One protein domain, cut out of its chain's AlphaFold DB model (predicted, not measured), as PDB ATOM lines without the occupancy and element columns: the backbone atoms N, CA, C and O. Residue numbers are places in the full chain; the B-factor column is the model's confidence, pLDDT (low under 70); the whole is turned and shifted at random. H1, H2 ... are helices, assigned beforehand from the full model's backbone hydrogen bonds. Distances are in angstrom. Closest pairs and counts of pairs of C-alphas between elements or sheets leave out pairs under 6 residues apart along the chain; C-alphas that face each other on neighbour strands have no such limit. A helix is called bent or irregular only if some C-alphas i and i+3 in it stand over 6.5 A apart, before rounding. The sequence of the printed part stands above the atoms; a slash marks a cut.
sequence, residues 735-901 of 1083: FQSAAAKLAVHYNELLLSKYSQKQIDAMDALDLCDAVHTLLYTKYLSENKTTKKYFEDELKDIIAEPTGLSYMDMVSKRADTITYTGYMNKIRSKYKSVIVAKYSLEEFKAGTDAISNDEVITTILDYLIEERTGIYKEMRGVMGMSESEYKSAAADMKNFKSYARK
ATOM      1  N   PHE A 735     332.307 617.036 415.620       90.31
ATOM      2  CA  PHE A 735     331.288 616.677 416.608       90.31
ATOM      3  C   PHE A 735     330.436 617.883 417.008       90.31
ATOM      4  O   PHE A 735     329.215 617.768 417.080       90.31
ATOM      5  N   GLN A 736     331.057 619.049 417.209       89.38
ATOM      6  CA  GLN A 736     330.350 620.292 417.536       89.38
ATOM      7  C   GLN A 736     329.335 620.673 416.451       89.38
ATOM      8  O   GLN A 736     328.163 620.915 416.746       89.38
ATOM      9  N   SER A 737     329.758 620.638 415.187       89.94
ATOM     10  CA  SER A 737     328.893 620.929 414.040       89.94
ATOM     11  C   SER A 737     327.741 619.928 413.913       89.94
ATOM     12  O   SER A 737     326.623 620.291 413.544       89.94
ATOM     13  N   ALA A 738     327.993 618.654 414.225       90.69
ATOM     14  CA  ALA A 738     326.971 617.618 414.203       90.69
ATOM     15  C   ALA A 738     325.971 617.767 415.365       90.69
ATOM     16  O   ALA A 738     324.764 617.681 415.141       90.69
ATOM     17  N   ALA A 739     326.450 618.057 416.578       90.94
ATOM     18  CA  ALA A 739     325.626 618.273 417.767       90.94
ATOM     19  C   ALA A 739     324.736 619.517 417.648       90.94
ATOM     20  O   ALA A 739     323.589 619.481 418.086       90.94
ATOM     21  N   ALA A 740     325.191 620.581 416.976       91.44
ATOM     22  CA  ALA A 740     324.374 621.773 416.722       91.44
ATOM     23  C   ALA A 740     323.057 621.454 415.982       91.44
ATOM     24  O   ALA A 740     322.040 622.114 416.196       91.44
ATOM     25  N   LYS A 741     323.027 620.388 415.167       94.19
ATOM     26  CA  LYS A 741     321.790 619.917 414.521       94.19
ATOM     27  C   LYS A 741     320.759 619.416 415.536       94.19
ATOM     28  O   LYS A 741     319.565 619.569 415.294       94.19
ATOM     29  N   LEU A 742     321.198 618.860 416.670       93.00
ATOM     30  CA  LEU A 742     320.310 618.447 417.760       93.00
ATOM     31  C   LEU A 742     319.651 619.650 418.429       93.00
ATOM     32  O   LEU A 742     318.452 619.592 418.680       93.00
ATOM     33  N   ALA A 743     320.395 620.736 418.671       89.56
ATOM     34  CA  ALA A 743     319.829 621.962 419.241       89.56
ATOM     35  C   ALA A 743     318.695 622.510 418.367       89.56
ATOM     36  O   ALA A 743     317.639 622.865 418.879       89.56
ATOM     37  N   VAL A 744     318.883 622.507 417.043       91.94
ATOM     38  CA  VAL A 744     317.850 622.942 416.091       91.94
ATOM     39  C   VAL A 744     316.669 621.968 416.065       91.94
ATOM     40  O   VAL A 744     315.519 622.392 416.146       91.94
ATOM     41  N   HIS A 745     316.936 620.664 415.959       94.94
ATOM     42  CA  HIS A 745     315.892 619.647 415.811       94.94
ATOM     43  C   HIS A 745     315.038 619.474 417.076       94.94
ATOM     44  O   HIS A 745     313.828 619.291 416.982       94.94
ATOM     45  N   TYR A 746     315.654 619.565 418.256       94.62
ATOM     46  CA  TYR A 746     315.006 619.385 419.558       94.62
ATOM     47  C   TYR A 746     314.818 620.705 420.319       94.62
ATOM     48  O   TYR A 746     314.690 620.690 421.544       94.62
ATOM     49  N   ASN A 747     314.768 621.845 419.622       93.44
ATOM     50  CA  ASN A 747     314.714 623.168 420.250       93.44
ATOM     51  C   ASN A 747     313.542 623.318 421.238       93.44
ATOM     52  O   ASN A 747     313.734 623.718 422.383       93.44
ATOM     53  N   GLU A 748     312.329 622.923 420.837       93.50
ATOM     54  CA  GLU A 748     311.148 622.977 421.714       93.50
ATOM     55  C   GLU A 748     311.305 622.089 422.957       93.50
ATOM     56  O   GLU A 748     310.910 622.469 424.061       93.50
ATOM     57  N   LEU A 749     311.919 620.912 422.791       94.00
ATOM     58  CA  LEU A 749     312.166 619.985 423.890       94.00
ATOM     59  C   LEU A 749     313.192 620.565 424.869       94.00
ATOM     60  O   LEU A 749     312.973 620.510 426.075       94.00
ATOM     61  N   LEU A 750     314.271 621.166 424.371       94.69
ATOM     62  CA  LEU A 750     315.277 621.831 425.199       94.69
ATOM     63  C   LEU A 750     314.688 623.033 425.949       94.69
ATOM     64  O   LEU A 750     314.881 623.142 427.161       94.69
ATOM     65  N   LEU A 751     313.896 623.871 425.272       95.38
ATOM     66  CA  LEU A 751     313.230 625.037 425.864       95.38
ATOM     67  C   LEU A 751     312.173 624.677 426.916       95.38
ATOM     68  O   LEU A 751     311.818 625.513 427.745       95.38
ATOM     69  N   SER A 752     311.706 623.424 426.949       94.19
ATOM     70  CA  SER A 752     310.847 622.936 428.036       94.19
ATOM     71  C   SER A 752     311.561 622.885 429.394       94.19
ATOM     72  O   SER A 752     310.901 622.850 430.437       94.19
ATOM     73  N   LYS A 753     312.904 622.874 429.398       95.75
ATOM     74  CA  LYS A 753     313.719 622.723 430.609       95.75
ATOM     75  C   LYS A 753     314.784 623.801 430.794       95.75
ATOM     76  O   LYS A 753     315.081 624.138 431.940       95.75
ATOM     77  N   TYR A 754     315.350 624.323 429.713       94.75
ATOM     78  CA  TYR A 754     316.465 625.266 429.726       94.75
ATOM     79  C   TYR A 754     316.070 626.582 429.054       94.75
ATOM     80  O   TYR A 754     315.309 626.596 428.092       94.75
ATOM     81  N   SER A 755     316.597 627.704 429.543       93.38
ATOM     82  CA  SER A 755     316.479 628.986 428.835       93.38
ATOM     83  C   SER A 755     317.354 629.004 427.579       93.38
ATOM     84  O   SER A 755     318.372 628.316 427.532       93.38
ATOM     85  N   GLN A 756     317.021 629.851 426.596       89.94
ATOM     86  CA  GLN A 756     317.836 630.004 425.381       89.94
ATOM     87  C   GLN A 756     319.303 630.313 425.714       89.94
ATOM     88  O   GLN A 756     320.199 629.662 425.198       89.94
ATOM     89  N   LYS A 757     319.546 631.202 426.687       87.12
ATOM     90  CA  LYS A 757     320.898 631.532 427.161       87.12
ATOM     91  C   LYS A 757     321.659 630.316 427.709       87.12
ATOM     92  O   LYS A 757     322.868 630.236 427.548       87.12
ATOM     93  N   GLN A 758     320.974 629.391 428.387       88.56
ATOM     94  CA  GLN A 758     321.598 628.161 428.883       88.56
ATOM     95  C   GLN A 758     321.898 627.184 427.748       88.56
ATOM     96  O   GLN A 758     322.940 626.548 427.789       88.56
ATOM     97  N   ILE A 759     321.016 627.083 426.750       87.25
ATOM     98  CA  ILE A 759     321.222 626.238 425.564       87.25
ATOM     99  C   ILE A 759     322.413 626.755 424.752       87.25
ATOM    100  O   ILE A 759     323.292 625.974 424.404       87.25
ATOM    101  N   ASP A 760     322.484 628.067 424.520       84.25
ATOM    102  CA  ASP A 760     323.568 628.705 423.765       84.25
ATOM    103  C   ASP A 760     324.936 628.566 424.461       84.25
ATOM    104  O   ASP A 760     325.973 628.627 423.805       84.25
ATOM    105  N   ALA A 761     324.948 628.374 425.786       81.81
ATOM    106  CA  ALA A 761     326.160 628.174 426.579       81.81
ATOM    107  C   ALA A 761     326.587 626.696 426.709       81.81
ATOM    108  O   ALA A 761     327.677 626.431 427.215       81.81
ATOM    109  N   MET A 762     325.749 625.733 426.298       87.12
ATOM    110  CA  MET A 762     326.101 624.310 426.343       87.12
ATOM    111  C   MET A 762     327.133 623.990 425.267       87.12
ATOM    112  O   MET A 762     326.933 624.284 424.088       87.12
ATOM    113  N   ASP A 763     328.205 623.301 425.649       85.88
ATOM    114  CA  ASP A 763     329.054 622.683 424.640       85.88
ATOM    115  C   ASP A 763     328.403 621.430 424.041       85.88
ATOM    116  O   ASP A 763     327.382 620.925 424.507       85.88
ATOM    117  N   ALA A 764     329.001 620.925 422.966       88.94
ATOM    118  CA  ALA A 764     328.432 619.841 422.175       88.94
ATOM    119  C   ALA A 764     328.152 618.551 422.966       88.94
ATOM    120  O   ALA A 764     327.205 617.842 422.628       88.94
ATOM    121  N   LEU A 765     328.952 618.233 423.993       89.31
ATOM    122  CA  LEU A 765     328.715 617.051 424.829       89.31
ATOM    123  C   LEU A 765     327.567 617.309 425.800       89.31
ATOM    124  O   LEU A 765     326.645 616.501 425.869       89.31
ATOM    125  N   ASP A 766     327.581 618.463 426.465       90.38
ATOM    126  CA  ASP A 766     326.544 618.842 427.426       90.38
ATOM    127  C   ASP A 766     325.171 618.963 426.736       90.38
ATOM    128  O   ASP A 766     324.151 618.530 427.275       90.38
ATOM    129  N   LEU A 767     325.146 619.468 425.497       92.50
ATOM    130  CA  LEU A 767     323.959 619.507 424.643       92.50
ATOM    131  C   LEU A 767     323.459 618.098 424.295       92.50
ATOM    132  O   LEU A 767     322.256 617.839 424.370       92.50
ATOM    133  N   CYS A 768     324.357 617.178 423.922       91.88
ATOM    134  CA  CYS A 768     323.982 615.788 423.657       91.88
ATOM    135  C   CYS A 768     323.390 615.134 424.912       91.88
ATOM    136  O   CYS A 768     322.322 614.531 424.831       91.88
ATOM    137  N   ASP A 769     324.026 615.300 426.070       92.00
ATOM    138  CA  ASP A 769     323.559 614.739 427.340       92.00
ATOM    139  C   ASP A 769     322.204 615.331 427.761       92.00
ATOM    140  O   ASP A 769     321.316 614.605 428.228       92.00
ATOM    141  N   ALA A 770     322.002 616.635 427.549       93.75
ATOM    142  CA  ALA A 770     320.739 617.316 427.815       93.75
ATOM    143  C   ALA A 770     319.608 616.782 426.926       93.75
ATOM    144  O   ALA A 770     318.538 616.433 427.435       93.75
ATOM    145  N   VAL A 771     319.849 616.664 425.616       94.81
ATOM    146  CA  VAL A 771     318.883 616.100 424.661       94.81
ATOM    147  C   VAL A 771     318.579 614.643 425.004       94.81
ATOM    148  O   VAL A 771     317.406 614.287 425.128       94.81
ATOM    149  N   HIS A 772     319.605 613.819 425.242       94.06
ATOM    150  CA  HIS A 772     319.438 612.420 425.634       94.06
ATOM    151  C   HIS A 772     318.576 612.300 426.896       94.06
ATOM    152  O   HIS A 772     317.616 611.535 426.933       94.06
ATOM    153  N   THR A 773     318.872 613.093 427.928       93.94
ATOM    154  CA  THR A 773     318.143 613.061 429.204       93.94
ATOM    155  C   THR A 773     316.671 613.437 429.040       93.94
ATOM    156  O   THR A 773     315.796 612.814 429.652       93.94
ATOM    157  N   LEU A 774     316.371 614.439 428.213       94.56
ATOM    158  CA  LEU A 774     314.997 614.869 427.953       94.56
ATOM    159  C   LEU A 774     314.230 613.850 427.109       94.56
ATOM    160  O   LEU A 774     313.086 613.538 427.441       94.56
ATOM    161  N   LEU A 775     314.862 613.275 426.084       94.06
ATOM    162  CA  LEU A 775     314.283 612.184 425.297       94.06
ATOM    163  C   LEU A 775     314.040 610.945 426.157       94.06
ATOM    164  O   LEU A 775     312.986 610.323 426.056       94.06
ATOM    165  N   TYR A 776     314.954 610.636 427.074       93.75
ATOM    166  CA  TYR A 776     314.792 609.529 428.005       93.75
ATOM    167  C   TYR A 776     313.636 609.774 428.972       93.75
ATOM    168  O   TYR A 776     312.792 608.905 429.179       93.75
ATOM    169  N   THR A 777     313.525 610.992 429.498       92.44
ATOM    170  CA  THR A 777     312.394 611.388 430.348       92.44
ATOM    171  C   THR A 777     311.070 611.297 429.589       92.44
ATOM    172  O   THR A 777     310.095 610.764 430.122       92.44
ATOM    173  N   LYS A 778     311.040 611.761 428.335       92.62
ATOM    174  CA  LYS A 778     309.879 611.659 427.446       92.62
ATOM    175  C   LYS A 778     309.494 610.199 427.200       92.62
ATOM    176  O   LYS A 778     308.339 609.845 427.413       92.62
ATOM    177  N   TYR A 779     310.459 609.338 426.872       93.69
ATOM    178  CA  TYR A 779     310.243 607.900 426.693       93.69
ATOM    179  C   TYR A 779     309.619 607.255 427.939       93.69
ATOM    180  O   TYR A 779     308.640 606.513 427.834       93.69
ATOM    181  N   LEU A 780     310.145 607.551 429.134       93.00
ATOM    182  CA  LEU A 780     309.607 607.015 430.390       93.00
ATOM    183  C   LEU A 780     308.158 607.474 430.624       93.00
ATOM    184  O   LEU A 780     307.312 606.670 431.023       93.00
ATOM    185  N   SER A 781     307.861 608.744 430.331       90.25
ATOM    186  CA  SER A 781     306.514 609.311 430.438       90.25
ATOM    187  C   SER A 781     305.533 608.650 429.464       90.25
ATOM    188  O   SER A 781     304.419 608.310 429.863       90.25
ATOM    189  N   GLU A 782     305.928 608.448 428.207       91.88
ATOM    190  CA  GLU A 782     305.097 607.818 427.172       91.88
ATOM    191  C   GLU A 782     304.791 606.351 427.504       91.88
ATOM    192  O   GLU A 782     303.667 605.885 427.306       91.88
ATOM    193  N   ASN A 783     305.754 605.649 428.110       90.06
ATOM    194  CA  ASN A 783     305.609 604.265 428.564       90.06
ATOM    195  C   ASN A 783     305.017 604.136 429.980       90.06
ATOM    196  O   ASN A 783     304.923 603.028 430.508       90.06
ATOM    197  N   LYS A 784     304.587 605.247 430.597       91.31
ATOM    198  CA  LYS A 784     303.951 605.298 431.928       91.31
ATOM    199  C   LYS A 784     304.756 604.580 433.022       91.31
ATOM    200  O   LYS A 784     304.177 603.958 433.912       91.31
ATOM    201  N   THR A 785     306.082 604.677 432.964       91.25
ATOM    202  CA  THR A 785     307.000 604.076 433.940       91.25
ATOM    203  C   THR A 785     307.856 605.148 434.624       91.25
ATOM    204  O   THR A 785     307.850 606.316 434.241       91.25
ATOM    205  N   THR A 786     308.590 604.770 435.670       92.12
ATOM    206  CA  THR A 786     309.560 605.651 436.340       92.12
ATOM    207  C   THR A 786     310.978 605.200 436.019       92.12
ATOM    208  O   THR A 786     311.210 604.008 435.821       92.12
ATOM    209  N   LYS A 787     311.947 606.128 436.035       91.19
ATOM    210  CA  LYS A 787     313.372 605.812 435.821       91.19
ATOM    211  C   LYS A 787     313.839 604.665 436.718       91.19
ATOM    212  O   LYS A 787     314.460 603.726 436.241       91.19
ATOM    213  N   LYS A 788     313.476 604.717 438.005       91.06
ATOM    214  CA  LYS A 788     313.826 603.680 438.980       91.06
ATOM    215  C   LYS A 788     313.270 602.314 438.584       91.06
ATOM    216  O   LYS A 788     314.032 601.363 438.532       91.06
ATOM    217  N   TYR A 789     311.973 602.224 438.292       90.69
ATOM    218  CA  TYR A 789     311.350 600.946 437.941       90.69
ATOM    219  C   TYR A 789     311.931 600.370 436.644       90.69
ATOM    220  O   TYR A 789     312.265 599.193 436.590       90.69
ATOM    221  N   PHE A 790     312.111 601.217 435.628       93.50
ATOM    222  CA  PHE A 790     312.683 600.814 434.349       93.50
ATOM    223  C   PHE A 790     314.137 600.339 434.486       93.50
ATOM    224  O   PHE A 790     314.491 599.285 433.974       93.50
ATOM    225  N   GLU A 791     314.989 601.070 435.210       93.25
ATOM    226  CA  GLU A 791     316.375 600.642 435.429       93.25
ATOM    227  C   GLU A 791     316.487 599.416 436.336       93.25
ATOM    228  O   GLU A 791     317.381 598.604 436.120       93.25
ATOM    229  N   ASP A 792     315.625 599.276 437.347       91.31
ATOM    230  CA  ASP A 792     315.613 598.100 438.222       91.31
ATOM    231  C   ASP A 792     315.223 596.841 437.415       91.31
ATOM    232  O   ASP A 792     315.889 595.815 437.544       91.31
ATOM    233  N   GLU A 793     314.263 596.947 436.484       92.31
ATOM    234  CA  GLU A 793     313.924 595.871 435.536       92.31
ATOM    235  C   GLU A 793     315.127 595.481 434.660       92.31
ATOM    236  O   GLU A 793     315.451 594.301 434.517       92.31
ATOM    237  N   LEU A 794     315.847 596.460 434.102       94.62
ATOM    238  CA  LEU A 794     317.040 596.180 433.298       94.62
ATOM    239  C   LEU A 794     318.178 595.592 434.134       94.62
ATOM    240  O   LEU A 794     318.886 594.702 433.670       94.62
ATOM    241  N   LYS A 795     318.359 596.049 435.372       94.19
ATOM    242  CA  LYS A 795     319.353 595.495 436.295       94.19
ATOM    243  C   LYS A 795     319.051 594.039 436.643       94.19
ATOM    244  O   LYS A 795     319.985 593.240 436.707       94.19
ATOM    245  N   ASP A 796     317.783 593.670 436.790       93.56
ATOM    246  CA  ASP A 796     317.393 592.268 436.948       93.56
ATOM    247  C   ASP A 796     317.740 591.441 435.696       93.56
ATOM    248  O   ASP A 796     318.281 590.341 435.830       93.56
ATOM    249  N   ILE A 797     317.583 591.997 434.485       94.00
ATOM    250  CA  ILE A 797     318.051 591.361 433.233       94.00
ATOM    251  C   ILE A 797     319.577 591.144 433.245       94.00
ATOM    252  O   ILE A 797     320.069 590.094 432.813       94.00
ATOM    253  N   ILE A 798     320.346 592.106 433.772       94.50
ATOM    254  CA  ILE A 798     321.804 591.973 433.938       94.50
ATOM    255  C   ILE A 798     322.138 590.820 434.893       94.50
ATOM    256  O   ILE A 798     323.088 590.077 434.634       94.50
ATOM    257  N   ALA A 799     321.365 590.658 435.971       93.50
ATOM    258  CA  ALA A 799     321.575 589.642 437.000       93.50
ATOM    259  C   ALA A 799     321.073 588.236 436.615       93.50
ATOM    260  O   ALA A 799     321.535 587.255 437.194       93.50
ATOM    261  N   GLU A 800     320.234 588.081 435.584       93.00
ATOM    262  CA  GLU A 800     319.748 586.773 435.098       93.00
ATOM    263  C   GLU A 800     320.800 585.638 435.047       93.00
ATOM    264  O   GLU A 800     320.484 584.523 435.469       93.00
ATOM    265  N   PRO A 801     322.056 585.846 434.582       93.12
ATOM    266  CA  PRO A 801     323.069 584.781 434.504       93.12
ATOM    267  C   PRO A 801     323.442 584.191 435.860       93.12
ATOM    268  O   PRO A 801     323.997 583.092 435.939       93.12
ATOM    269  N   THR A 802     323.205 584.942 436.930       90.62
ATOM    270  CA  THR A 802     323.502 584.533 438.297       90.62
ATOM    271  C   THR A 802     322.358 583.719 438.893       90.62
ATOM    272  O   THR A 802     322.599 582.997 439.859       90.62
ATOM    273  N   GLY A 803     321.156 583.788 438.303       89.06
ATOM    274  CA  GLY A 803     319.934 583.154 438.798       89.06
ATOM    275  C   GLY A 803     319.309 583.864 440.004       89.06
ATOM    276  O   GLY A 803     318.550 583.237 440.736       89.06
ATOM    277  N   LEU A 804     319.659 585.133 440.242       90.25
ATOM    278  CA  LEU A 804     319.180 585.953 441.361       90.25
ATOM    279  C   LEU A 804     318.594 587.269 440.837       90.25
ATOM    280  O   LEU A 804     318.944 587.692 439.737       90.25
ATOM    281  N   SER A 805     317.767 587.940 441.649       92.12
ATOM    282  CA  SER A 805     317.472 589.359 441.418       92.12
ATOM    283  C   SER A 805     318.749 590.189 441.573       92.12
ATOM    284  O   SER A 805     319.690 589.793 442.275       92.12
ATOM    285  N   TYR A 806     318.792 591.364 440.954       92.44
ATOM    286  CA  TYR A 806     319.932 592.262 441.069       92.44
ATOM    287  C   TYR A 806     320.183 592.674 442.522       92.44
ATOM    288  O   TYR A 806     321.330 592.691 442.975       92.44
ATOM    289  N   MET A 807     319.119 592.939 443.282       90.88
ATOM    290  CA  MET A 807     319.226 593.300 444.697       90.88
ATOM    291  C   MET A 807     319.777 592.154 445.547       90.88
ATOM    292  O   MET A 807     320.652 592.384 446.385       90.88
ATOM    293  N   ASP A 808     319.348 590.915 445.294       91.38
ATOM    294  CA  ASP A 808     319.882 589.743 445.992       91.38
ATOM    295  C   ASP A 808     321.348 589.502 445.633       91.38
ATOM    296  O   ASP A 808     322.155 589.217 446.518       91.38
ATOM    297  N   MET A 809     321.726 589.679 444.365       93.00
ATOM    298  CA  MET A 809     323.120 589.591 443.927       93.00
ATOM    299  C   MET A 809     323.991 590.649 444.621       93.00
ATOM    300  O   MET A 809     325.050 590.320 445.161       93.00
ATOM    301  N   VAL A 810     323.558 591.914 444.633       88.88
ATOM    302  CA  VAL A 810     324.301 593.016 445.267       88.88
ATOM    303  C   VAL A 810     324.370 592.844 446.786       88.88
ATOM    304  O   VAL A 810     325.398 593.166 447.380       88.88
ATOM    305  N   SER A 811     323.360 592.241 447.426       89.00
ATOM    306  CA  SER A 811     323.406 591.919 448.862       89.00
ATOM    307  C   SER A 811     324.557 590.970 449.241       89.00
ATOM    308  O   SER A 811     324.978 590.932 450.397       89.00
ATOM    309  N   LYS A 812     325.112 590.228 448.268       89.69
ATOM    310  CA  LYS A 812     326.262 589.327 448.450       89.69
ATOM    311  C   LYS A 812     327.615 589.986 448.194       89.69
ATOM    312  O   LYS A 812     328.624 589.300 448.282       89.69
ATOM    313  N   ARG A 813     327.675 591.299 447.934       86.44
ATOM    314  CA  ARG A 813     328.920 592.029 447.615       86.44
ATOM    315  C   ARG A 813     330.004 591.908 448.707       86.44
ATOM    316  O   ARG A 813     331.184 591.980 448.384       86.44
ATOM    317  N   ALA A 814     329.617 591.673 449.967       85.25
ATOM    318  CA  ALA A 814     330.540 591.420 451.084       85.25
ATOM    319  C   ALA A 814     331.215 590.030 451.040       85.25
ATOM    320  O   ALA A 814     332.305 589.864 451.581       85.25
ATOM    321  N   ASP A 815     330.597 589.044 450.382       89.00
ATOM    322  CA  ASP A 815     331.209 587.747 450.085       89.00
ATOM    323  C   ASP A 815     331.911 587.839 448.726       89.00
ATOM    324  O   ASP A 815     331.334 587.589 447.663       89.00
ATOM    325  N   THR A 816     333.176 588.258 448.764       83.50
ATOM    326  CA  THR A 816     333.969 588.582 447.575       83.50
ATOM    327  C   THR A 816     334.153 587.398 446.632       83.50
ATOM    328  O   THR A 816     334.179 587.600 445.418       83.50
ATOM    329  N   ILE A 817     334.225 586.166 447.143       88.19
ATOM    330  CA  ILE A 817     334.377 584.960 446.317       88.19
ATOM    331  C   ILE A 817     333.087 584.716 445.531       88.19
ATOM    332  O   ILE A 817     333.112 584.586 444.302       88.19
ATOM    333  N   THR A 818     331.954 584.711 446.231       86.81
ATOM    334  CA  THR A 818     330.642 584.464 445.630       86.81
ATOM    335  C   THR A 818     330.263 585.578 444.647       86.81
ATOM    336  O   THR A 818     329.870 585.296 443.511       86.81
ATOM    337  N   TYR A 819     330.462 586.845 445.028       89.94
ATOM    338  CA  TYR A 819     330.173 588.000 444.174       89.94
ATOM    339  C   TYR A 819     331.066 588.053 442.927       89.94
ATOM    340  O   TYR A 819     330.575 588.318 441.829       89.94
ATOM    341  N   THR A 820     332.357 587.719 443.044       89.69
ATOM    342  CA  THR A 820     333.258 587.610 441.880       89.69
ATOM    343  C   THR A 820     332.790 586.519 440.916       89.69
ATOM    344  O   THR A 820     332.786 586.721 439.700       89.69
ATOM    345  N   GLY A 821     332.312 585.383 441.438       90.81
ATOM    346  CA  GLY A 821     331.703 584.325 440.630       90.81
ATOM    347  C   GLY A 821     330.486 584.806 439.830       90.81
ATOM    348  O   GLY A 821     330.366 584.493 438.644       90.81
ATOM    349  N   TYR A 822     329.610 585.606 440.442       94.06
ATOM    350  CA  TYR A 822     328.472 586.234 439.761       94.06
ATOM    351  C   TYR A 822     328.912 587.229 438.684       94.06
ATOM    352  O   TYR A 822     328.467 587.130 437.538       94.06
ATOM    353  N   MET A 823     329.852 588.121 439.004       92.75
ATOM    354  CA  MET A 823     330.384 589.097 438.051       92.75
ATOM    355  C   MET A 823     331.059 588.438 436.847       92.75
ATOM    356  O   MET A 823     330.903 588.915 435.726       92.75
ATOM    357  N   ASN A 824     331.741 587.306 437.029       91.81
ATOM    358  CA  ASN A 824     332.327 586.552 435.919       91.81
ATOM    359  C   ASN A 824     331.260 585.983 434.970       91.81
ATOM    360  O   ASN A 824     331.439 586.031 433.749       91.81
ATOM    361  N   LYS A 825     330.124 585.498 435.496       93.94
ATOM    362  CA  LYS A 825     328.987 585.055 434.664       93.94
ATOM    363  C   LYS A 825     328.401 586.213 433.856       93.94
ATOM    364  O   LYS A 825     328.148 586.054 432.663       93.94
ATOM    365  N   ILE A 826     328.247 587.381 434.482       94.88
ATOM    366  CA  ILE A 826     327.765 588.607 433.827       94.88
ATOM    367  C   ILE A 826     328.739 589.052 432.730       94.88
ATOM    368  O   ILE A 826     328.334 589.207 431.578       94.88
ATOM    369  N   ARG A 827     330.036 589.165 433.051       93.69
ATOM    370  CA  ARG A 827     331.097 589.496 432.085       93.69
ATOM    371  C   ARG A 827     331.112 588.531 430.902       93.69
ATOM    372  O   ARG A 827     331.331 588.956 429.774       93.69
ATOM    373  N   SER A 828     330.851 587.247 431.142       93.56
ATOM    374  CA  SER A 828     330.773 586.247 430.077       93.56
ATOM    375  C   SER A 828     329.540 586.423 429.182       93.56
ATOM    376  O   SER A 828     329.696 586.354 427.964       93.56
ATOM    377  N   LYS A 829     328.336 586.653 429.739       94.81
ATOM    378  CA  LYS A 829     327.108 586.868 428.937       94.81
ATOM    379  C   LYS A 829     327.227 588.122 428.077       94.81
ATOM    380  O   LYS A 829     326.929 588.080 426.890       94.81
ATOM    381  N   TYR A 830     327.714 589.210 428.664       94.25
ATOM    382  CA  TYR A 830     327.795 590.515 428.009       94.25
ATOM    383  C   TYR A 830     329.181 590.817 427.432       94.25
ATOM    384  O   TYR A 830     329.535 591.976 427.229       94.25
ATOM    385  N   LYS A 831     329.978 589.784 427.130       93.69
ATOM    386  CA  LYS A 831     331.348 589.946 426.628       93.69
ATOM    387  C   LYS A 831     331.414 590.847 425.396       93.69
ATOM    388  O   LYS A 831     332.269 591.718 425.349       93.69
ATOM    389  N   SER A 832     330.534 590.650 424.414       89.06
ATOM    390  CA  SER A 832     330.509 591.469 423.192       89.06
ATOM    391  C   SER A 832     330.254 592.945 423.495       89.06
ATOM    392  O   SER A 832     330.932 593.796 422.933       89.06
ATOM    393  N   VAL A 833     329.339 593.239 424.421       89.00
ATOM    394  CA  VAL A 833     328.993 594.601 424.853       89.00
ATOM    395  C   VAL A 833     330.161 595.259 425.588       89.00
ATOM    396  O   VAL A 833     330.532 596.389 425.285       89.00
ATOM    397  N   ILE A 834     330.787 594.540 426.522       88.69
ATOM    398  CA  ILE A 834     331.907 595.069 427.309       88.69
ATOM    399  C   ILE A 834     333.132 595.288 426.413       88.69
ATOM    400  O   ILE A 834     333.747 596.347 426.467       88.69
ATOM    401  N   VAL A 835     333.448 594.326 425.540       86.38
ATOM    402  CA  VAL A 835     334.559 594.429 424.575       86.38
ATOM    403  C   VAL A 835     334.319 595.547 423.559       86.38
ATOM    404  O   VAL A 835     335.271 596.197 423.138       86.38
ATOM    405  N   ALA A 836     333.065 595.814 423.186       80.31
ATOM    406  CA  ALA A 836     332.727 596.926 422.302       80.31
ATOM    407  C   ALA A 836     332.963 598.309 422.939       80.31
ATOM    408  O   ALA A 836     333.078 599.286 422.200       80.31
ATOM    409  N   LYS A 837     333.038 598.411 424.277       82.06
ATOM    410  CA  LYS A 837     333.350 599.662 424.992       82.06
ATOM    411  C   LYS A 837     334.810 599.757 425.449       82.06
ATOM    412  O   LYS A 837     335.382 600.831 425.338       82.06
ATOM    413  N   TYR A 838     335.397 598.661 425.931       79.94
ATOM    414  CA  TYR A 838     336.719 598.628 426.581       79.94
ATOM    415  C   TYR A 838     337.681 597.620 425.935       79.94
ATOM    416  O   TYR A 838     338.430 596.955 426.631       79.94
ATOM    417  N   SER A 839     337.616 597.388 424.626       80.06
ATOM    418  CA  SER A 839     338.520 596.466 423.916       80.06
ATOM    419  C   SER A 839     338.554 595.003 424.423       80.06
ATOM    420  O   SER A 839     337.947 594.588 425.415       80.06
ATOM    421  N   LEU A 840     339.240 594.131 423.677       83.38
ATOM    422  CA  LEU A 840     339.418 592.732 424.084       83.38
ATOM    423  C   LEU A 840     340.508 592.582 425.157       83.38
ATOM    424  O   LEU A 840     340.523 591.588 425.885       83.38
ATOM    425  N   GLU A 841     341.435 593.532 425.221       79.38
ATOM    426  CA  GLU A 841     342.614 593.493 426.083       79.38
ATOM    427  C   GLU A 841     342.263 593.933 427.505       79.38
ATOM    428  O   GLU A 841     342.574 593.201 428.446       79.38
ATOM    429  N   GLU A 842     341.503 595.018 427.674       79.56
ATOM    430  CA  GLU A 842     341.063 595.457 429.008       79.56
ATOM    431  C   GLU A 842     340.025 594.482 429.584       79.56
ATOM    432  O   GLU A 842     340.063 594.161 430.772       79.56
ATOM    433  N   PHE A 843     339.171 593.882 428.739       85.56
ATOM    434  CA  PHE A 843     338.275 592.800 429.167       85.56
ATOM    435  C   PHE A 843     339.039 591.611 429.775       85.56
ATOM    436  O   PHE A 843     338.583 591.017 430.754       85.56
ATOM    437  N   LYS A 844     340.199 591.253 429.204       84.88
ATOM    438  CA  LYS A 844     341.049 590.158 429.706       84.88
ATOM    439  C   LYS A 844     341.794 590.528 430.987       84.88
ATOM    440  O   LYS A 844     342.005 589.643 431.810       84.88
ATOM    441  N   ALA A 845     342.168 591.795 431.156       82.00
ATOM    442  CA  ALA A 845     342.807 592.306 432.371       82.00
ATOM    443  C   ALA A 845     341.851 592.366 433.583       82.00
ATOM    444  O   ALA A 845     342.284 592.577 434.712       82.00
ATOM    445  N   GLY A 846     340.553 592.113 433.381       81.12
ATOM    446  CA  GLY A 846     339.605 591.886 434.469       81.12
ATOM    447  C   GLY A 846     339.373 593.134 435.321       81.12
ATOM    448  O   GLY A 846     339.186 594.227 434.790       81.12
ATOM    449  N   THR A 847     339.330 592.971 436.647       78.56
ATOM    450  CA  THR A 847     339.048 594.066 437.594       78.56
ATOM    451  C   THR A 847     340.169 595.094 437.717       78.56
ATOM    452  O   THR A 847     339.898 596.192 438.189       78.56
ATOM    453  N   ASP A 848     341.384 594.766 437.270       74.12
ATOM    454  CA  ASP A 848     342.532 595.683 437.308       74.12
ATOM    455  C   ASP A 848     342.441 596.765 436.218       74.12
ATOM    456  O   ASP A 848     343.049 597.827 436.346       74.12
ATOM    457  N   ALA A 849     341.663 596.507 435.159       75.88
ATOM    458  CA  ALA A 849     341.418 597.452 434.071       75.88
ATOM    459  C   ALA A 849     339.974 597.976 434.026       75.88
ATOM    460  O   ALA A 849     339.772 599.129 433.659       75.88
ATOM    461  N   ILE A 850     338.975 597.159 434.392       83.88
ATOM    462  CA  ILE A 850     337.555 597.545 434.367       83.88
ATOM    463  C   ILE A 850     336.904 597.107 435.677       83.88
ATOM    464  O   ILE A 850     336.703 595.908 435.908       83.88
ATOM    465  N   SER A 851     336.520 598.055 436.525       88.25
ATOM    466  CA  SER A 851     335.845 597.764 437.790       88.25
ATOM    467  C   SER A 851     334.489 597.078 437.573       88.25
ATOM    468  O   SER A 851     333.887 597.107 436.495       88.25
ATOM    469  N   ASN A 852     333.980 596.410 438.610       89.38
ATOM    470  CA  ASN A 852     332.679 595.741 438.518       89.38
ATOM    471  C   ASN A 852     331.525 596.735 438.334       89.38
ATOM    472  O   ASN A 852     330.594 596.429 437.593       89.38
ATOM    473  N   ASP A 853     331.609 597.918 438.945       87.44
ATOM    474  CA  ASP A 853     330.604 598.966 438.765       87.44
ATOM    475  C   ASP A 853     330.624 599.503 437.323       87.44
ATOM    476  O   ASP A 853     329.567 599.629 436.709       87.44
ATOM    477  N   GLU A 854     331.802 599.695 436.714       88.94
ATOM    478  CA  GLU A 854     331.918 600.090 435.299       88.94
ATOM    479  C   GLU A 854     331.326 599.054 434.339       88.94
ATOM    480  O   GLU A 854     330.701 599.425 433.341       88.94
ATOM    481  N   VAL A 855     331.479 597.758 434.636       89.81
ATOM    482  CA  VAL A 855     330.842 596.689 433.856       89.81
ATOM    483  C   VAL A 855     329.326 596.768 433.952       89.81
ATOM    484  O   VAL A 855     328.664 596.753 432.916       89.81
ATOM    485  N   ILE A 856     328.772 596.868 435.163       92.06
ATOM    486  CA  ILE A 856     327.318 596.928 435.346       92.06
ATOM    487  C   ILE A 856     326.742 598.172 434.673       92.06
ATOM    488  O   ILE A 856     325.794 598.041 433.904       92.06
ATOM    489  N   THR A 857     327.338 599.348 434.885       91.81
ATOM    490  CA  THR A 857     326.905 600.596 434.238       91.81
ATOM    491  C   THR A 857     326.955 600.478 432.720       91.81
ATOM    492  O   THR A 857     326.000 600.825 432.045       91.81
ATOM    493  N   THR A 858     328.015 599.893 432.161       91.31
ATOM    494  CA  THR A 858     328.146 599.716 430.705       91.31
ATOM    495  C   THR A 858     327.063 598.830 430.111       91.31
ATOM    496  O   THR A 858     326.548 599.123 429.034       91.31
ATOM    497  N   ILE A 859     326.738 597.732 430.791       93.25
ATOM    498  CA  ILE A 859     325.677 596.836 430.335       93.25
ATOM    499  C   ILE A 859     324.319 597.520 430.498       93.25
ATOM    500  O   ILE A 859     323.478 597.405 429.614       93.25
ATOM    501  N   LEU A 860     324.112 598.246 431.598       92.69
ATOM    502  CA  LEU A 860     322.886 598.995 431.840       92.69
ATOM    503  C   LEU A 860     322.662 600.057 430.761       92.69
ATOM    504  O   LEU A 860     321.591 600.073 430.170       92.69
ATOM    505  N   ASP A 861     323.673 600.864 430.439       88.88
ATOM    506  CA  ASP A 861     323.615 601.864 429.366       88.88
ATOM    507  C   ASP A 861     323.285 601.212 428.014       88.88
ATOM    508  O   ASP A 861     322.443 601.710 427.268       88.88
ATOM    509  N   TYR A 862     323.911 600.067 427.713       91.06
ATOM    510  CA  TYR A 862     323.629 599.295 426.500       91.06
ATOM    511  C   TYR A 862     322.174 598.815 426.450       91.06
ATOM    512  O   TYR A 862     321.524 598.962 425.420       91.06
ATOM    513  N   LEU A 863     321.648 598.268 427.550       91.62
ATOM    514  CA  LEU A 863     320.267 597.784 427.616       91.62
ATOM    515  C   LEU A 863     319.252 598.930 427.578       91.62
ATOM    516  O   LEU A 863     318.189 598.778 426.981       91.62
ATOM    517  N   ILE A 864     319.572 600.074 428.193       90.50
ATOM    518  CA  ILE A 864     318.768 601.291 428.078       90.50
ATOM    519  C   ILE A 864     318.694 601.683 426.604       90.50
ATOM    520  O   ILE A 864     317.594 601.807 426.080       90.50
ATOM    521  N   GLU A 865     319.829 601.793 425.916       88.69
ATOM    522  CA  GLU A 865     319.846 602.155 424.497       88.69
ATOM    523  C   GLU A 865     319.156 601.111 423.608       88.69
ATOM    524  O   GLU A 865     318.430 601.474 422.688       88.69
ATOM    525  N   GLU A 866     319.309 599.814 423.887       89.00
ATOM    526  CA  GLU A 866     318.622 598.746 423.147       89.00
ATOM    527  C   GLU A 866     317.092 598.867 423.258       89.00
ATOM    528  O   GLU A 866     316.365 598.563 422.309       89.00
ATOM    529  N   ARG A 867     316.591 599.336 424.407       89.19
ATOM    530  CA  ARG A 867     315.158 599.516 424.667       89.19
ATOM    531  C   ARG A 867     314.604 600.852 424.188       89.19
ATOM    532  O   ARG A 867     313.438 600.899 423.792       89.19
ATOM    533  N   THR A 868     315.387 601.926 424.272       92.69
ATOM    534  CA  THR A 868     314.919 603.289 423.982       92.69
ATOM    535  C   THR A 868     315.282 603.753 422.574       92.69
ATOM    536  O   THR A 868     314.493 604.459 421.955       92.69
ATOM    537  N   GLY A 869     316.438 603.342 422.046       90.75
ATOM    538  CA  GLY A 869     316.960 603.754 420.740       90.75
ATOM    539  C   GLY A 869     317.322 605.239 420.636       90.75
ATOM    540  O   GLY A 869     317.403 605.760 419.520       90.75
ATOM    541  N   ILE A 870     317.506 605.931 421.763       92.56
ATOM    542  CA  ILE A 870     317.663 607.391 421.815       92.56
ATOM    543  C   ILE A 870     318.988 607.829 421.192       92.56
ATOM    544  O   ILE A 870     319.000 608.743 420.366       92.56
ATOM    545  N   TYR A 871     320.109 607.176 421.511       87.44
ATOM    546  CA  TYR A 871     321.391 607.510 420.885       87.44
ATOM    547  C   TYR A 871     321.368 607.219 419.387       87.44
ATOM    548  O   TYR A 871     321.965 607.961 418.607       87.44
ATOM    549  N   LYS A 872     320.689 606.158 418.944       89.44
ATOM    550  CA  LYS A 872     320.486 605.886 417.516       89.44
ATOM    551  C   LYS A 872     319.702 607.009 416.831       89.44
ATOM    552  O   LYS A 872     320.089 607.408 415.732       89.44
ATOM    553  N   GLU A 873     318.647 607.524 417.462       92.19
ATOM    554  CA  GLU A 873     317.857 608.653 416.955       92.19
ATOM    555  C   GLU A 873     318.698 609.933 416.877       92.19
ATOM    556  O   GLU A 873     318.822 610.530 415.804       92.19
ATOM    557  N   MET A 874     319.366 610.295 417.974       94.00
ATOM    558  CA  MET A 874     320.235 611.470 418.043       94.00
ATOM    559  C   MET A 874     321.340 611.418 416.985       94.00
ATOM    560  O   MET A 874     321.547 612.384 416.253       94.00
ATOM    561  N   ARG A 875     322.010 610.272 416.821       92.88
ATOM    562  CA  ARG A 875     323.026 610.087 415.771       92.88
ATOM    563  C   ARG A 875     322.456 610.241 414.364       92.88
ATOM    564  O   ARG A 875     323.139 610.775 413.491       92.88
ATOM    565  N   GLY A 876     321.210 609.819 414.145       92.12
ATOM    566  CA  GLY A 876     320.488 610.042 412.894       92.12
ATOM    567  C   GLY A 876     320.315 611.529 412.580       92.12
ATOM    568  O   GLY A 876     320.629 611.954 411.471       92.12
ATOM    569  N   VAL A 877     319.906 612.329 413.571       93.56
ATOM    570  CA  VAL A 877     319.781 613.796 413.449       93.56
ATOM    571  C   VAL A 877     321.142 614.460 413.217       93.56
ATOM    572  O   VAL A 877     321.280 615.351 412.377       93.56
ATOM    573  N   MET A 878     322.173 613.997 413.922       93.19
ATOM    574  CA  MET A 878     323.550 614.469 413.749       93.19
ATOM    575  C   MET A 878     324.124 614.103 412.367       93.19
ATOM    576  O   MET A 878     324.986 614.813 411.838       93.19
ATOM    577  N   GLY A 879     323.605 613.040 411.744       92.94
ATOM    578  CA  GLY A 879     324.090 612.491 410.480       92.94
ATOM    579  C   GLY A 879     325.387 611.701 410.641       92.94
ATOM    580  O   GLY A 879     326.251 611.786 409.776       92.94
ATOM    581  N   MET A 880     325.541 610.980 411.756       90.44
ATOM    582  CA  MET A 880     326.766 610.252 412.104       90.44
ATOM    583  C   MET A 880     326.503 608.753 412.268       90.44
ATOM    584  O   MET A 880     325.518 608.331 412.884       90.44
ATOM    585  N   SER A 881     327.420 607.917 411.780       90.44
ATOM    586  CA  SER A 881     327.456 606.501 412.146       90.44
ATOM    587  C   SER A 881     327.847 606.318 413.620       90.44
ATOM    588  O   SER A 881     328.284 607.244 414.303       90.44
ATOM    589  N   GLU A 882     327.675 605.106 414.152       81.81
ATOM    590  CA  GLU A 882     328.015 604.818 415.553       81.81
ATOM    591  C   GLU A 882     329.518 604.971 415.822       81.81
ATOM    592  O   GLU A 882     329.908 605.513 416.855       81.81
ATOM    593  N   SER A 883     330.351 604.533 414.873       80.19
ATOM    594  CA  SER A 883     331.807 604.647 414.965       80.19
ATOM    595  C   SER A 883     332.264 606.105 414.891       80.19
ATOM    596  O   SER A 883     333.117 606.511 415.676       80.19
ATOM    597  N   GLU A 884     331.678 606.900 413.989       85.69
ATOM    598  CA  GLU A 884     331.994 608.330 413.852       85.69
ATOM    599  C   GLU A 884     331.576 609.114 415.095       85.69
ATOM    600  O   GLU A 884     332.348 609.931 415.589       85.69
ATOM    601  N   TYR A 885     330.386 608.838 415.639       86.44
ATOM    602  CA  TYR A 885     329.916 609.478 416.867       86.44
ATOM    603  C   TYR A 885     330.845 609.177 418.047       86.44
ATOM    604  O   TYR A 885     331.272 610.099 418.733       86.44
ATOM    605  N   LYS A 886     331.200 607.901 418.263       82.38
ATOM    606  CA  LYS A 886     332.097 607.493 419.358       82.38
ATOM    607  C   LYS A 886     333.481 608.136 419.239       82.38
ATOM    608  O   LYS A 886     333.986 608.640 420.237       82.38
ATOM    609  N   SER A 887     334.065 608.139 418.038       82.50
ATOM    610  CA  SER A 887     335.381 608.745 417.797       82.50
ATOM    611  C   SER A 887     335.351 610.256 418.018       82.50
ATOM    612  O   SER A 887     336.119 610.773 418.818       82.50
ATOM    613  N   ALA A 888     334.412 610.967 417.388       86.12
ATOM    614  CA  ALA A 888     334.378 612.424 417.457       86.12
ATOM    615  C   ALA A 888     333.942 612.944 418.845       86.12
ATOM    616  O   ALA A 888     334.402 613.997 419.284       86.12
ATOM    617  N   ALA A 889     333.110 612.194 419.581       84.88
ATOM    618  CA  ALA A 889     332.811 612.487 420.985       84.88
ATOM    619  C   ALA A 889     334.052 612.317 421.881       84.88
ATOM    620  O   ALA A 889     334.261 613.109 422.806       84.88
ATOM    621  N   ALA A 890     334.893 611.310 421.609       85.00
ATOM    622  CA  ALA A 890     336.162 611.123 422.307       85.00
ATOM    623  C   ALA A 890     337.153 612.257 421.996       85.00
ATOM    624  O   ALA A 890     337.752 612.798 422.924       85.00
ATOM    625  N   ASP A 891     337.252 612.685 420.734       87.56
ATOM    626  CA  ASP A 891     338.076 613.831 420.330       87.56
ATOM    627  C   ASP A 891     337.605 615.129 420.997       87.56
ATOM    628  O   ASP A 891     338.418 615.868 421.551       87.56
ATOM    629  N   MET A 892     336.290 615.372 421.067       90.69
ATOM    630  CA  MET A 892     335.723 616.515 421.796       90.69
ATOM    631  C   MET A 892     336.041 616.466 423.298       90.69
ATOM    632  O   MET A 892     336.369 617.490 423.902       90.69
ATOM    633  N   LYS A 893     335.987 615.282 423.919       89.62
ATOM    634  CA  LYS A 893     336.361 615.104 425.330       89.62
ATOM    635  C   LYS A 893     337.846 615.393 425.560       89.62
ATOM    636  O   LYS A 893     338.189 616.083 426.523       89.62
ATOM    637  N   ASN A 894     338.710 614.895 424.676       89.06
ATOM    638  CA  ASN A 894     340.148 615.138 424.725       89.06
ATOM    639  C   ASN A 894     340.454 616.628 424.538       89.06
ATOM    640  O   ASN A 894     341.138 617.205 425.378       89.06
ATOM    641  N   PHE A 895     339.857 617.276 423.535       91.62
ATOM    642  CA  PHE A 895     339.973 618.716 423.310       91.62
ATOM    643  C   PHE A 895     339.578 619.535 424.551       91.62
ATOM    644  O   PHE A 895     340.390 620.325 425.031       91.62
ATOM    645  N   LYS A 896     338.391 619.299 425.141       90.31
ATOM    646  CA  LYS A 896     337.962 619.977 426.386       90.31
ATOM    647  C   LYS A 896     338.986 619.793 427.505       90.31
ATOM    648  O   LYS A 896     339.287 620.737 428.233       90.31
ATOM    649  N   SER A 897     339.504 618.574 427.659       89.81
ATOM    650  CA  SER A 897     340.516 618.273 428.671       89.81
ATOM    651  C   SER A 897     341.812 619.039 428.420       89.81
ATOM    652  O   SER A 897     342.398 619.547 429.374       89.81
ATOM    653  N   TYR A 898     342.270 619.118 427.169       92.31
ATOM    654  CA  TYR A 898     343.515 619.798 426.821       92.31
ATOM    655  C   TYR A 898     343.376 621.313 426.981       92.31
ATOM    656  O   TYR A 898     344.235 621.926 427.604       92.31
ATOM    657  N   ALA A 899     342.278 621.902 426.500       92.00
ATOM    658  CA  ALA A 899     342.018 623.337 426.597       92.00
ATOM    659  C   ALA A 899     341.923 623.799 428.061       92.00
ATOM    660  O   ALA A 899     342.577 624.762 428.451       92.00
ATOM    661  N   ARG A 900     341.192 623.064 428.916       91.94
ATOM    662  CA  ARG A 900     341.137 623.361 430.361       91.94
ATOM    663  C   ARG A 900     342.513 623.283 431.001       91.94
ATOM    664  O   ARG A 900     342.907 624.204 431.699       91.94
ATOM    665  N   LYS A 901     343.275 622.231 430.701       91.44
ATOM    666  CA  LYS A 901     344.630 622.081 431.231       91.44
ATOM    667  C   LYS A 901     345.568 623.198 430.762       91.44
ATOM    668  O   LYS A 901     346.368 623.675 431.557       91.44
TER     669      LYS A 901
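This is residues 735 to 901 of the 1083 residues of an uncharacterized protein of Clostridiales bacterium (UniProt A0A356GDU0). Two lobes of helices meet through few contacts: in one, H1, H2 and H10 pack on H4, with H3 close by and H11 on H1, and in the other, H6, H7 and H9 pack on H5, with H8 on H9. The chain passes from the first lobe to the second at the corner of H4 and H5, and H9 runs back toward the first. The printed part has 167 residues, with eleven named helices, H1 to H11 in order, and no named strand; the class is all helix. It is only just compact, close to loose, with a radius of gyration of the C-alphas of 18.2 A and spans of 52 by 40 by 27 A.

H1, residues 735 to 745, begins with C-alpha 735 at (331.288, 616.677, 416.608). H2 is residues 747 to 751 and H3 residues 756 to 760. H4, residues 764 to 782, is 26.7 A long. H5, residues 787 to 802, measures 23.7 A and is irregular, with C-alphas 798 and 801 7.3 A apart. H6 is residues 806 to 811 and H7 residues 816 to 829. H8, residues 831 to 848, is irregular, with C-alphas 837 and 840 9.3 A apart and a kink of 107 degrees near residue 838. H9, residues 852 to 868, is 24.2 A long, and H10 is residues 870 to 878. H11, residues 882 to 901, spans 28.6 A and ends with C-alpha 901 at (344.630, 622.081, 431.231).

H4 is the hub, touching five helices. With residues 764 to 771 alone it touches H1, the same way at a steep tilt of 39 degrees; the closest C-alphas, of Gln 736 and Ala 764, are 5.0 A apart. H1 and H10 touch about perpendicular, at 79 degrees, closest at the C-alphas of Ala 738 and Met 878, 4.7 A. H4 and H5 only just touch, with 3 pairs of C-alphas within 8 A, and only at the corner, closest at Leu 780 and Lys 787. H5 and H9 touch, opposite ways at a steep tilt of 62 degrees, with the C-alphas of Leu 794 and Leu 860 closest at 6.7 A. H7, H8 and H9 form an up and down bundle, each running against the one before. Every O i to N i+4 pair is within hydrogen-bond range in H2, H3, H4, H6, H7, H9, H10 and H11; the counts are 5 of 7 in H1, 10 of 12 in H5 and 8 of 14 in H8.

The two C-alphas farthest apart, of Gln 756 and Ile 817, are 52.4 A apart. The printed part has no cut, and the links from H1 through to H11 are tight. The mean pLDDT of the printed part is 89.9, and no printed residue is under 70.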